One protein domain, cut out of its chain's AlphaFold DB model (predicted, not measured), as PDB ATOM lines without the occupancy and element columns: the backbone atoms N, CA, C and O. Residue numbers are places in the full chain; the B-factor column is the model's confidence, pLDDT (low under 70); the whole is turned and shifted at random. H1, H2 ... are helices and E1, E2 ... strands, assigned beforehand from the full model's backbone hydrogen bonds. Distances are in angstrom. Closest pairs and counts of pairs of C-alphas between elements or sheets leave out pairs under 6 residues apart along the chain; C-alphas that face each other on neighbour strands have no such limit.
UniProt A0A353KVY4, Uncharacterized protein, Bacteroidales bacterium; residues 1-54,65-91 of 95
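What this domain is: This is residues 1 to 54 and 65 to 91 of the 95 residues of an uncharacterized protein of Bacteroidales bacterium (UniProt A0A353KVY4). A small antiparallel sheet of three strands has H1 and H2 crossed on one face; H3 grazes the sheet and completes a triangle of helices. The 81 printed residues, of mixed class, include E1, H1, H2, E2, E3, H3; the sheet's order is E1 E3 E2. The whole is compact, radius of gyration of the C-alphas 11.7 A, spanning 31 by 27 by 20 A.

How they stand to each other: E1, residues 2 to 6, neighbours E3, residues 70 to 77, with N 3 to O 76 2.9 A; E2, residues 44 to 50, neighbours E3 with N 45 to O 73 2.8 A. H1, residues 7 to 16, touches H2, residues 25 to 40, C-alphas of Ser 7 and Gly 29 closest at 5.9 A. E1, H1, H2 and E2 form a split strand-helix-strand unit, two strands that run the same way in one sheet with helices between them along the chain; E3 is between E1 and E2 in the sheet, and the crossover is right-handed. H3, residues 78 to 91, has 8 of 10 O i to N i+4 pairs within hydrogen-bond range; H1 and H2 have every one.

Where its parts are: E1 begins at C-alpha 2 (-36.892, -35.966, 41.064); H3 ends at C-alpha 91 (-42.494, -51.030, 23.083). H2 measures 21.5 A, E3 22.1 A.

The domain as a whole: Residues 55 to 64 are cut out, C-alphas 54 and 65 being 16.7 A apart. No printed residue is under 70 in pLDDT.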
ATOM      1  N   MET A   1     -33.262 -38.165  42.961       91.81
ATOM      2  CA  MET A   1     -33.512 -36.735  42.632       91.81
ATOM      3  C   MET A   1     -34.662 -36.738  41.664       91.81
ATOM      4  O   MET A   1     -34.586 -37.490  40.703       91.81
ATOM      5  N   GLU A   2     -35.703 -35.957  41.915       95.19
ATOM      6  CA  GLU A   2     -36.892 -35.966  41.064       95.19
ATOM      7  C   GLU A   2     -36.820 -34.865  40.007       95.19
ATOM      8  O   GLU A   2     -36.313 -33.770  40.264       95.19
ATOM      9  N   ILE A   3     -37.321 -35.173  38.816       96.44
ATOM     10  CA  ILE A   3     -37.448 -34.241  37.701       96.44
ATOM     11  C   ILE A   3     -38.863 -34.300  37.131       96.44
ATOM     12  O   ILE A   3     -39.557 -35.307  37.274       96.44
ATOM     13  N   ILE A   4     -39.273 -33.229  36.456       96.50
ATOM     14  CA  ILE A   4     -40.488 -33.224  35.643       96.50
ATOM     15  C   ILE A   4     -40.088 -33.490  34.198       96.50
ATOM     16  O   ILE A   4     -39.182 -32.839  33.678       96.50
ATOM     17  N   ILE A   5     -40.777 -34.430  33.563       95.94
ATOM     18  CA  ILE A   5     -40.662 -34.709  32.132       95.94
ATOM     19  C   ILE A   5     -42.066 -34.829  31.542       95.94
ATOM     20  O   ILE A   5     -42.975 -35.382  32.169       95.94
ATOM     21  N   GLY A   6     -42.263 -34.281  30.358       96.31
ATOM     22  CA  GLY A   6     -43.466 -34.431  29.571       96.31
ATOM     23  C   GLY A   6     -43.427 -35.647  28.644       96.31
ATOM     24  O   GLY A   6     -42.384 -36.192  28.275       96.31
ATOM     25  N   SER A   7     -44.610 -36.100  28.226       96.81
ATOM     26  CA  SER A   7     -44.719 -37.090  27.146       96.81
ATOM     27  C   SER A   7     -44.124 -36.562  25.835       96.81
ATOM     28  O   SER A   7     -43.789 -37.348  24.956       96.81
ATOM     29  N   ASP A   8     -44.018 -35.246  25.678       95.75
ATOM     30  CA  ASP A   8     -43.515 -34.568  24.494       95.75
ATOM     31  C   ASP A   8     -42.005 -34.784  24.291       95.75
ATOM     32  O   ASP A   8     -41.599 -35.055  23.156       95.75
ATOM     33  N   GLU A   9     -41.182 -34.810  25.348       96.12
ATOM     34  CA  GLU A   9     -39.770 -35.213  25.220       96.12
ATOM     35  C   GLU A   9     -39.608 -36.702  24.890       96.12
ATOM     36  O   GLU A   9     -38.713 -37.081  24.128       96.12
ATOM     37  N   MET A  10     -40.488 -37.556  25.413       97.19
ATOM     38  CA  MET A  10     -40.498 -38.987  25.088       97.19
ATOM     39  C   MET A  10     -40.906 -39.223  23.625       97.19
ATOM     40  O   MET A  10     -40.254 -39.988  22.915       97.19
ATOM     41  N   ILE A  11     -41.928 -38.508  23.141       96.62
ATOM     42  CA  ILE A  11     -42.358 -38.512  21.734       96.62
ATOM     43  C   ILE A  11     -41.240 -37.993  20.818       96.62
ATOM     44  O   ILE A  11     -40.971 -38.584  19.770       96.62
ATOM     45  N   LEU A  12     -40.562 -36.909  21.209       95.88
ATOM     46  CA  LEU A  12     -39.411 -36.380  20.476       95.88
ATOM     47  C   LEU A  12     -38.305 -37.434  20.352       95.88
ATOM     48  O   LEU A  12     -37.748 -37.609  19.267       95.88
ATOM     49  N   TRP A  13     -37.982 -38.118  21.452       96.75
ATOM     50  CA  TRP A  13     -36.970 -39.170  21.458       96.75
ATOM     51  C   TRP A  13     -37.356 -40.327  20.530       96.75
ATOM     52  O   TRP A  13     -36.541 -40.710  19.695       96.75
ATOM     53  N   LEU A  14     -38.598 -40.820  20.602       96.75
ATOM     54  CA  LEU A  14     -39.090 -41.893  19.726       96.75
ATOM     55  C   LEU A  14     -38.892 -41.543  18.245       96.75
ATOM     56  O   LEU A  14     -38.241 -42.287  17.510       96.75
ATOM     57  N   ARG A  15     -39.351 -40.359  17.828       94.38
ATOM     58  CA  ARG A  15     -39.261 -39.936  16.422       94.38
ATOM     59  C   ARG A  15     -37.840 -39.677  15.952       94.38
ATOM     60  O   ARG A  15     -37.494 -40.012  14.822       94.38
ATOM     61  N   LYS A  16     -36.977 -39.131  16.815       94.44
ATOM     62  CA  LYS A  16     -35.547 -38.982  16.492       94.44
ATOM     63  C   LYS A  16     -34.854 -40.323  16.255       94.44
ATOM     64  O   LYS A  16     -33.868 -40.354  15.527       94.44
ATOM     65  N   ASN A  17     -35.375 -41.403  16.831       95.25
ATOM     66  CA  ASN A  17     -34.877 -42.765  16.646       95.25
ATOM     67  C   ASN A  17     -35.661 -43.548  15.577       95.25
ATOM     68  O   ASN A  17     -35.566 -44.773  15.524       95.25
ATOM     69  N   GLY A  18     -36.429 -42.858  14.723       94.19
ATOM     70  CA  GLY A  18     -37.161 -43.471  13.612       94.19
ATOM     71  C   GLY A  18     -38.340 -44.342  14.040       94.19
ATOM     72  O   GLY A  18     -38.744 -45.205  13.270       94.19
ATOM     73  N   LYS A  19     -38.872 -44.136  15.251       95.19
ATOM     74  CA  LYS A  19     -39.995 -44.902  15.801       95.19
ATOM     75  C   LYS A  19     -41.282 -44.099  15.811       95.19
ATOM     76  O   LYS A  19     -41.246 -42.877  15.980       95.19
ATOM     77  N   ALA A  20     -42.412 -44.801  15.735       93.88
ATOM     78  CA  ALA A  20     -43.749 -44.209  15.839       93.88
ATOM     79  C   ALA A  20     -43.974 -43.043  14.851       93.88
ATOM     80  O   ALA A  20     -44.668 -42.071  15.164       93.88
ATOM     81  N   MET A  21     -43.353 -43.124  13.669       93.25
ATOM     82  CA  MET A  21     -43.338 -42.039  12.679       93.25
ATOM     83  C   MET A  21     -44.732 -41.762  12.108       93.25
ATOM     84  O   MET A  21     -45.082 -40.607  11.879       93.25
ATOM     85  N   ASP A  22     -45.542 -42.812  11.975       93.50
ATOM     86  CA  ASP A  22     -46.890 -42.758  11.401       93.50
ATOM     87  C   ASP A  22     -47.992 -42.874  12.468       93.50
ATOM     88  O   ASP A  22     -49.144 -43.190  12.167       93.50
ATOM     89  N   ILE A  23     -47.647 -42.631  13.738       94.94
ATOM     90  CA  ILE A  23     -48.588 -42.686  14.859       94.94
ATOM     91  C   ILE A  23     -48.863 -41.274  15.366       94.94
ATOM     92  O   ILE A  23     -47.951 -40.468  15.592       94.94
ATOM     93  N   SER A  24     -50.143 -40.982  15.576       95.50
ATOM     94  CA  SER A  24     -50.584 -39.703  16.106       95.50
ATOM     95  C   SER A  24     -50.191 -39.520  17.577       95.50
ATOM     96  O   SER A  24     -50.134 -40.466  18.370       95.50
ATOM     97  N   ASN A  25     -49.908 -38.275  17.962       95.69
ATOM     98  CA  ASN A  25     -49.435 -37.924  19.304       95.69
ATOM     99  C   ASN A  25     -50.361 -38.377  20.439       95.69
ATOM    100  O   ASN A  25     -49.876 -38.710  21.518       95.69
ATOM    101  N   ASP A  26     -51.675 -38.385  20.220       94.88
ATOM    102  CA  ASP A  26     -52.665 -38.839  21.201       94.88
ATOM    103  C   ASP A  26     -52.524 -40.343  21.487       94.88
ATOM    104  O   ASP A  26     -52.549 -40.758  22.650       94.88
ATOM    105  N   ILE A  27     -52.282 -41.150  20.448       95.88
ATOM    106  CA  ILE A  27     -52.048 -42.590  20.577       95.88
ATOM    107  C   ILE A  27     -50.704 -42.843  21.269       95.88
ATOM    108  O   ILE A  27     -50.654 -43.621  22.228       95.88
ATOM    109  N   ILE A  28     -49.627 -42.169  20.842       96.38
ATOM    110  CA  ILE A  28     -48.302 -42.329  21.468       96.38
ATOM    111  C   ILE A  28     -48.360 -41.905  22.941       96.38
ATOM    112  O   ILE A  28     -47.931 -42.655  23.817       96.38
ATOM    113  N   GLY A  29     -48.941 -40.739  23.237       96.19
ATOM    114  CA  GLY A  29     -49.070 -40.216  24.597       96.19
ATOM    115  C   GLY A  29     -49.885 -41.135  25.509       96.19
ATOM    116  O   GLY A  29     -49.478 -41.404  26.643       96.19
ATOM    117  N   LYS A  30     -50.995 -41.694  25.006       96.06
ATOM    118  CA  LYS A  30     -51.777 -42.705  25.733       96.06
ATOM    119  C   LYS A  30     -50.930 -43.938  26.053       96.06
ATOM    120  O   LYS A  30     -50.939 -44.386  27.200       96.06
ATOM    121  N   LYS A  31     -50.178 -44.439  25.073       96.12
ATOM    122  CA  LYS A  31     -49.357 -45.646  25.209       96.12
ATOM    123  C   LYS A  31     -48.191 -45.454  26.184       96.12
ATOM    124  O   LYS A  31     -47.967 -46.300  27.044       96.12
ATOM    125  N   ILE A  32     -47.512 -44.306  26.118       97.06
ATOM    126  CA  ILE A  32     -46.486 -43.900  27.093       97.06
ATOM    127  C   ILE A  32     -47.069 -43.919  28.508       97.06
ATOM    128  O   ILE A  32     -46.491 -44.519  29.413       97.06
ATOM    129  N   ARG A  33     -48.235 -43.293  28.704       96.75
ATOM    130  CA  ARG A  33     -48.895 -43.229  30.012       96.75
ATOM    131  C   ARG A  33     -49.230 -44.617  30.555       96.75
ATOM    132  O   ARG A  33     -49.010 -44.865  31.737       96.75
ATOM    133  N   GLU A  34     -49.782 -45.489  29.716       96.56
ATOM    134  CA  GLU A  34     -50.100 -46.873  30.091       96.56
ATOM    135  C   GLU A  34     -48.832 -47.609  30.536       96.56
ATOM    136  O   GLU A  34     -48.802 -48.158  31.635       96.56
ATOM    137  N   LYS A  35     -47.745 -47.497  29.770       96.00
ATOM    138  CA  LYS A  35     -46.484 -48.191  30.062       96.00
ATOM    139  C   LYS A  35     -45.765 -47.677  31.303       96.00
ATOM    140  O   LYS A  35     -45.278 -48.486  32.091       96.00
ATOM    141  N   LEU A  36     -45.748 -46.364  31.525       96.62
ATOM    142  CA  LEU A  36     -45.201 -45.770  32.751       96.62
ATOM    143  C   LEU A  36     -45.964 -46.241  33.995       96.62
ATOM    144  O   LEU A  36     -45.352 -46.562  35.017       96.62
ATOM    145  N   LYS A  37     -47.294 -46.329  33.898       96.38
ATOM    146  CA  LYS A  37     -48.136 -46.815  34.990       96.38
ATOM    147  C   LYS A  37     -47.934 -48.309  35.244       96.38
ATOM    148  O   LYS A  37     -47.793 -48.703  36.395       96.38
ATOM    149  N   GLU A  38     -47.922 -49.125  34.194       95.75
ATOM    150  CA  GLU A  38     -47.769 -50.584  34.290       95.75
ATOM    151  C   GLU A  38     -46.384 -50.997  34.800       95.75
ATOM    152  O   GLU A  38     -46.280 -51.894  35.632       95.75
ATOM    153  N   THR A  39     -45.329 -50.334  34.323       93.00
ATOM    154  CA  THR A  39     -43.940 -50.753  34.575       93.00
ATOM    155  C   THR A  39     -43.371 -50.138  35.848       93.00
ATOM    156  O   THR A  39     -42.637 -50.796  36.578       93.00
ATOM    157  N   LEU A  40     -43.696 -48.869  36.116       93.31
ATOM    158  CA  LEU A  40     -43.061 -48.081  37.179       93.31
ATOM    159  C   LEU A  40     -44.064 -47.528  38.201       93.31
ATOM    160  O   LEU A  40     -43.659 -46.866  39.153       93.31
ATOM    161  N   GLY A  41     -45.370 -47.751  38.013       95.81
ATOM    162  CA  GLY A  41     -46.404 -47.181  38.881       95.81
ATOM    163  C   GLY A  41     -46.529 -45.655  38.781       95.81
ATOM    164  O   GLY A  41     -47.179 -45.036  39.625       95.81
ATOM    165  N   ILE A  42     -45.918 -45.036  37.765       96.56
ATOM    166  CA  ILE A  42     -45.867 -43.579  37.616       96.56
ATOM    167  C   ILE A  42     -47.184 -43.085  37.017       96.56
ATOM    168  O   ILE A  42     -47.614 -43.528  35.951       96.56
ATOM    169  N   ASN A  43     -47.815 -42.130  37.699       97.31
ATOM    170  CA  ASN A  43     -49.012 -41.447  37.221       97.31
ATOM    171  C   ASN A  43     -48.658 -40.030  36.741       97.31
ATOM    172  O   ASN A  43     -47.725 -39.419  37.267       97.31
ATOM    173  N   PRO A  44     -49.389 -39.494  35.753       96.94
ATOM    174  CA  PRO A  44     -49.222 -38.111  35.336       96.94
ATOM    175  C   PRO A  44     -49.611 -37.152  36.467       96.94
ATOM    176  O   PRO A  44     -50.603 -37.376  37.164       96.94
ATOM    177  N   ILE A  45     -48.835 -36.082  36.619       97.50
ATOM    178  CA  ILE A  45     -49.105 -34.995  37.571       97.50
ATOM    179  C   ILE A  45     -50.003 -33.912  36.959       97.50
ATOM    180  O   ILE A  45     -50.766 -33.269  37.673       97.50
ATOM    181  N   GLU A  46     -49.940 -33.733  35.638       96.25
ATOM    182  CA  GLU A  46     -50.756 -32.787  34.878       96.25
ATOM    183  C   GLU A  46     -51.021 -33.369  33.483       96.25
ATOM    184  O   GLU A  46     -50.183 -34.087  32.930       96.25
ATOM    185  N   PHE A  47     -52.192 -33.074  32.921       94.38
ATOM    186  CA  PHE A  47     -52.550 -33.402  31.543       94.38
ATOM    187  C   PHE A  47     -52.568 -32.130  30.698       94.38
ATOM    188  O   PHE A  47     -52.817 -31.048  31.222       94.38
ATOM    189  N   ASP A  48     -52.328 -32.274  29.395       93.19
ATOM    190  CA  ASP A  48     -52.430 -31.190  28.414       93.19
ATOM    191  C   ASP A  48     -51.597 -29.938  28.744       93.19
ATOM    192  O   ASP A  48     -51.946 -28.814  28.371       93.19
ATOM    193  N   LYS A  49     -50.444 -30.126  29.396       95.31
ATOM    194  CA  LYS A  49     -49.506 -29.038  29.660       95.31
ATOM    195  C   LYS A  49     -48.877 -28.565  28.359       95.31
ATOM    196  O   LYS A  49     -48.471 -29.388  27.548       95.31
ATOM    197  N   GLN A  50     -48.779 -27.251  28.167       92.50
ATOM    198  CA  GLN A  50     -48.156 -26.663  26.982       92.50
ATOM    199  C   GLN A  50     -46.724 -27.181  26.780       92.50
ATOM    200  O   GLN A  50     -45.872 -27.013  27.651       92.50
ATOM    201  N   SER A  51     -46.458 -27.732  25.597       90.81
ATOM    202  CA  SER A  51     -45.117 -28.119  25.161       90.81
ATOM    203  C   SER A  51     -44.352 -26.895  24.662       90.81
ATOM    204  O   SER A  51     -44.857 -26.098  23.861       90.81
ATOM    205  N   HIS A  52     -43.113 -26.737  25.118       85.00
ATOM    206  CA  HIS A  52     -42.280 -25.575  24.804       85.00
ATOM    207  C   HIS A  52     -41.360 -25.847  23.610       85.00
ATOM    208  O   HIS A  52     -40.138 -25.904  23.726       85.00
ATOM    209  N   TRP A  53     -41.960 -25.981  22.430       86.19
ATOM    210  CA  TRP A  53     -41.226 -26.025  21.166       86.19
ATOM    211  C   TRP A  53     -40.967 -24.620  20.627       86.19
ATOM    212  O   TRP A  53     -41.733 -23.688  20.891       86.19
ATOM    213  N   ALA A  54     -39.919 -24.458  19.816       72.12
ATOM    214  CA  ALA A  54     -39.781 -23.258  19.001       72.12
ATOM    215  C   ALA A  54     -40.992 -23.193  18.059       72.12
ATOM    216  O   ALA A  54     -41.081 -23.986  17.138       72.12
ATOM    217  N   LEU A  65     -48.568 -35.948  13.631       91.31
ATOM    218  CA  LEU A  65     -47.504 -36.917  13.323       91.31
ATOM    219  C   LEU A  65     -46.092 -36.371  13.599       91.31
ATOM    220  O   LEU A  65     -45.094 -37.040  13.357       91.31
ATOM    221  N   ASN A  66     -45.995 -35.150  14.120       90.56
ATOM    222  CA  ASN A  66     -44.763 -34.524  14.588       90.56
ATOM    223  C   ASN A  66     -45.002 -34.006  16.013       90.56
ATOM    224  O   ASN A  66     -45.851 -34.520  16.727       90.56
ATOM    225  N   LEU A  67     -44.254 -33.033  16.504       92.69
ATOM    226  CA  LEU A  67     -44.251 -32.702  17.926       92.69
ATOM    227  C   LEU A  67     -45.625 -32.216  18.437       92.69
ATOM    228  O   LEU A  67     -46.314 -31.455  17.748       92.69
ATOM    229  N   PRO A  68     -46.048 -32.650  19.638       93.50
ATOM    230  CA  PRO A  68     -47.343 -32.274  20.196       93.50
ATOM    231  C   PRO A  68     -47.347 -30.821  20.686       93.50
ATOM    232  O   PRO A  68     -46.315 -30.286  21.065       93.50
ATOM    233  N   LYS A  69     -48.508 -30.158  20.707       92.06
ATOM    234  CA  LYS A  69     -48.638 -28.809  21.306       92.06
ATOM    235  C   LYS A  69     -48.763 -28.845  22.826       92.06
ATOM    236  O   LYS A  69     -48.464 -27.853  23.489       92.06
ATOM    237  N   THR A  70     -49.260 -29.961  23.340       94.00
ATOM    238  CA  THR A  70     -49.485 -30.212  24.754       94.00
ATOM    239  C   THR A  70     -49.169 -31.668  25.074       94.00
ATOM    240  O   THR A  70     -49.288 -32.539  24.210       94.00
ATOM    241  N   SER A  71     -48.805 -31.958  26.317       96.44
ATOM    242  CA  SER A  71     -48.510 -33.317  26.774       96.44
ATOM    243  C   SER A  71     -48.826 -33.505  28.249       96.44
ATOM    244  O   SER A  71     -48.930 -32.548  29.016       96.44
ATOM    245  N   ALA A  72     -48.971 -34.764  28.666       97.56
ATOM    246  CA  ALA A  72     -48.979 -35.072  30.086       97.56
ATOM    247  C   ALA A  72     -47.576 -34.861  30.668       97.56
ATOM    248  O   ALA A  72     -46.583 -35.061  29.970       97.56
ATOM    249  N   GLN A  73     -47.499 -34.477  31.938       97.75
ATOM    250  CA  GLN A  73     -46.248 -34.374  32.687       97.75
ATOM    251  C   GLN A  73     -46.187 -35.432  33.779       97.75
ATOM    252  O   GLN A  73     -47.213 -35.828  34.333       97.75
ATOM    253  N   TYR A  74     -44.975 -35.861  34.108       97.88
ATOM    254  CA  TYR A  74     -44.692 -36.888  35.100       97.88
ATOM    255  C   TYR A  74     -43.581 -36.414  36.025       97.88
ATOM    256  O   TYR A  74     -42.607 -35.813  35.570       97.88
ATOM    257  N   LEU A  75     -43.717 -36.727  37.312       97.75
ATOM    258  CA  LEU A  75     -42.632 -36.619  38.280       97.75
ATOM    259  C   LEU A  75     -41.866 -37.945  38.283       97.75
ATOM    260  O   LEU A  75     -42.462 -38.999  38.509       97.75
ATOM    261  N   ILE A  76     -40.570 -37.901  37.985       96.62
ATOM    262  CA  ILE A  76     -39.745 -39.094  37.769       96.62
ATOM    263  C   ILE A  76     -38.474 -39.000  38.606       96.62
ATOM    264  O   ILE A  76     -37.777 -37.986  38.566       96.62
ATOM    265  N   ASP A  77     -38.131 -40.073  39.325       96.12
ATOM    266  CA  ASP A  77     -36.787 -40.204  39.893       96.12
ATOM    267  C   ASP A  77     -35.776 -40.404  38.761       96.12
ATOM    268  O   ASP A  77     -35.930 -41.305  37.936       96.12
ATOM    269  N   ILE A  78     -34.720 -39.590  38.737       95.50
ATOM    270  CA  ILE A  78     -33.635 -39.658  37.754       95.50
ATOM    271  C   ILE A  78     -33.068 -41.073  37.561       95.50
ATOM    272  O   ILE A  78     -32.636 -41.410  36.461       95.50
ATOM    273  N   GLN A  79     -33.108 -41.918  38.597       95.88
ATOM    274  CA  GLN A  79     -32.665 -43.314  38.520       95.88
ATOM    275  C   GLN A  79     -33.500 -44.162  37.546       95.88
ATOM    276  O   GLN A  79     -32.991 -45.135  36.996       95.88
ATOM    277  N   ASN A  80     -34.750 -43.776  37.282       95.19
ATOM    278  CA  ASN A  80     -35.659 -44.485  36.384       95.19
ATOM    279  C   ASN A  80     -35.549 -44.032  34.920       95.19
ATOM    280  O   ASN A  80     -36.156 -44.663  34.057       95.19
ATOM    281  N   ILE A  81     -34.802 -42.961  34.607       95.00
ATOM    282  CA  ILE A  81     -34.738 -42.402  33.243       95.00
ATOM    283  C   ILE A  81     -34.280 -43.445  32.225       95.00
ATOM    284  O   ILE A  81     -34.903 -43.588  31.175       95.00
ATOM    285  N   GLN A  82     -33.207 -44.176  32.532       95.50
ATOM    286  CA  GLN A  82     -32.689 -45.200  31.628       95.50
ATOM    287  C   GLN A  82     -33.753 -46.272  31.357       95.50
ATOM    288  O   GLN A  82     -34.081 -46.523  30.198       95.50
ATOM    289  N   SER A  83     -34.359 -46.813  32.416       94.81
ATOM    290  CA  SER A  83     -35.406 -47.834  32.321       94.81
ATOM    291  C   SER A  83     -36.614 -47.365  31.505       94.81
ATOM    292  O   SER A  83     -37.209 -48.155  30.777       94.81
ATOM    293  N   ILE A  84     -36.977 -46.080  31.591       96.50
ATOM    294  CA  ILE A  84     -38.065 -45.502  30.792       96.50
ATOM    295  C   ILE A  84     -37.722 -45.551  29.307       96.50
ATOM    296  O   ILE A  84     -38.543 -46.005  28.514       96.50
ATOM    297  N   TYR A  85     -36.532 -45.105  28.912       96.25
ATOM    298  CA  TYR A  85     -36.163 -45.095  27.498       96.25
ATOM    299  C   TYR A  85     -35.945 -46.505  26.937       96.25
ATOM    300  O   TYR A  85     -36.346 -46.754  25.805       96.25
ATOM    301  N   GLU A  86     -35.417 -47.444  27.724       95.62
ATOM    302  CA  GLU A  86     -35.331 -48.863  27.342       95.62
ATOM    303  C   GLU A  86     -36.724 -49.490  27.150       95.62
ATOM    304  O   GLU A  86     -36.977 -50.181  26.160       95.62
ATOM    305  N   MET A  87     -37.664 -49.195  28.053       95.44
ATOM    306  CA  MET A  87     -39.063 -49.615  27.933       95.44
ATOM    307  C   MET A  87     -39.715 -49.040  26.666       95.44
ATOM    308  O   MET A  87     -40.400 -49.765  25.945       95.44
ATOM    309  N   LEU A  88     -39.504 -47.752  26.375       95.88
ATOM    310  CA  LEU A  88     -40.015 -47.116  25.158       95.88
ATOM    311  C   LEU A  88     -39.387 -47.715  23.894       95.88
ATOM    312  O   LEU A  88     -40.103 -47.960  22.926       95.88
ATOM    313  N   ASP A  89     -38.081 -47.986  23.901       95.25
ATOM    314  CA  ASP A  89     -37.386 -48.618  22.776       95.25
ATOM    315  C   ASP A  89     -37.996 -49.983  22.440       95.25
ATOM    316  O   ASP A  89     -38.346 -50.248  21.287       95.25
ATOM    317  N   SER A  90     -38.206 -50.811  23.469       93.25
ATOM    318  CA  SER A  90     -38.815 -52.135  23.333       93.25
ATOM    319  C   SER A  90     -40.271 -52.067  22.869       93.25
ATOM    320  O   SER A  90     -40.688 -52.877  22.042       93.25
ATOM    321  N   GLU A  91     -41.064 -51.133  23.398       91.75
ATOM    322  CA  GLU A  91     -42.494 -51.030  23.083       91.75
ATOM    323  C   GLU A  91     -42.750 -50.548  21.648       91.75
ATOM    324  O   GLU A  91     -43.754 -50.911  21.027       91.75
TER     325      GLU A  91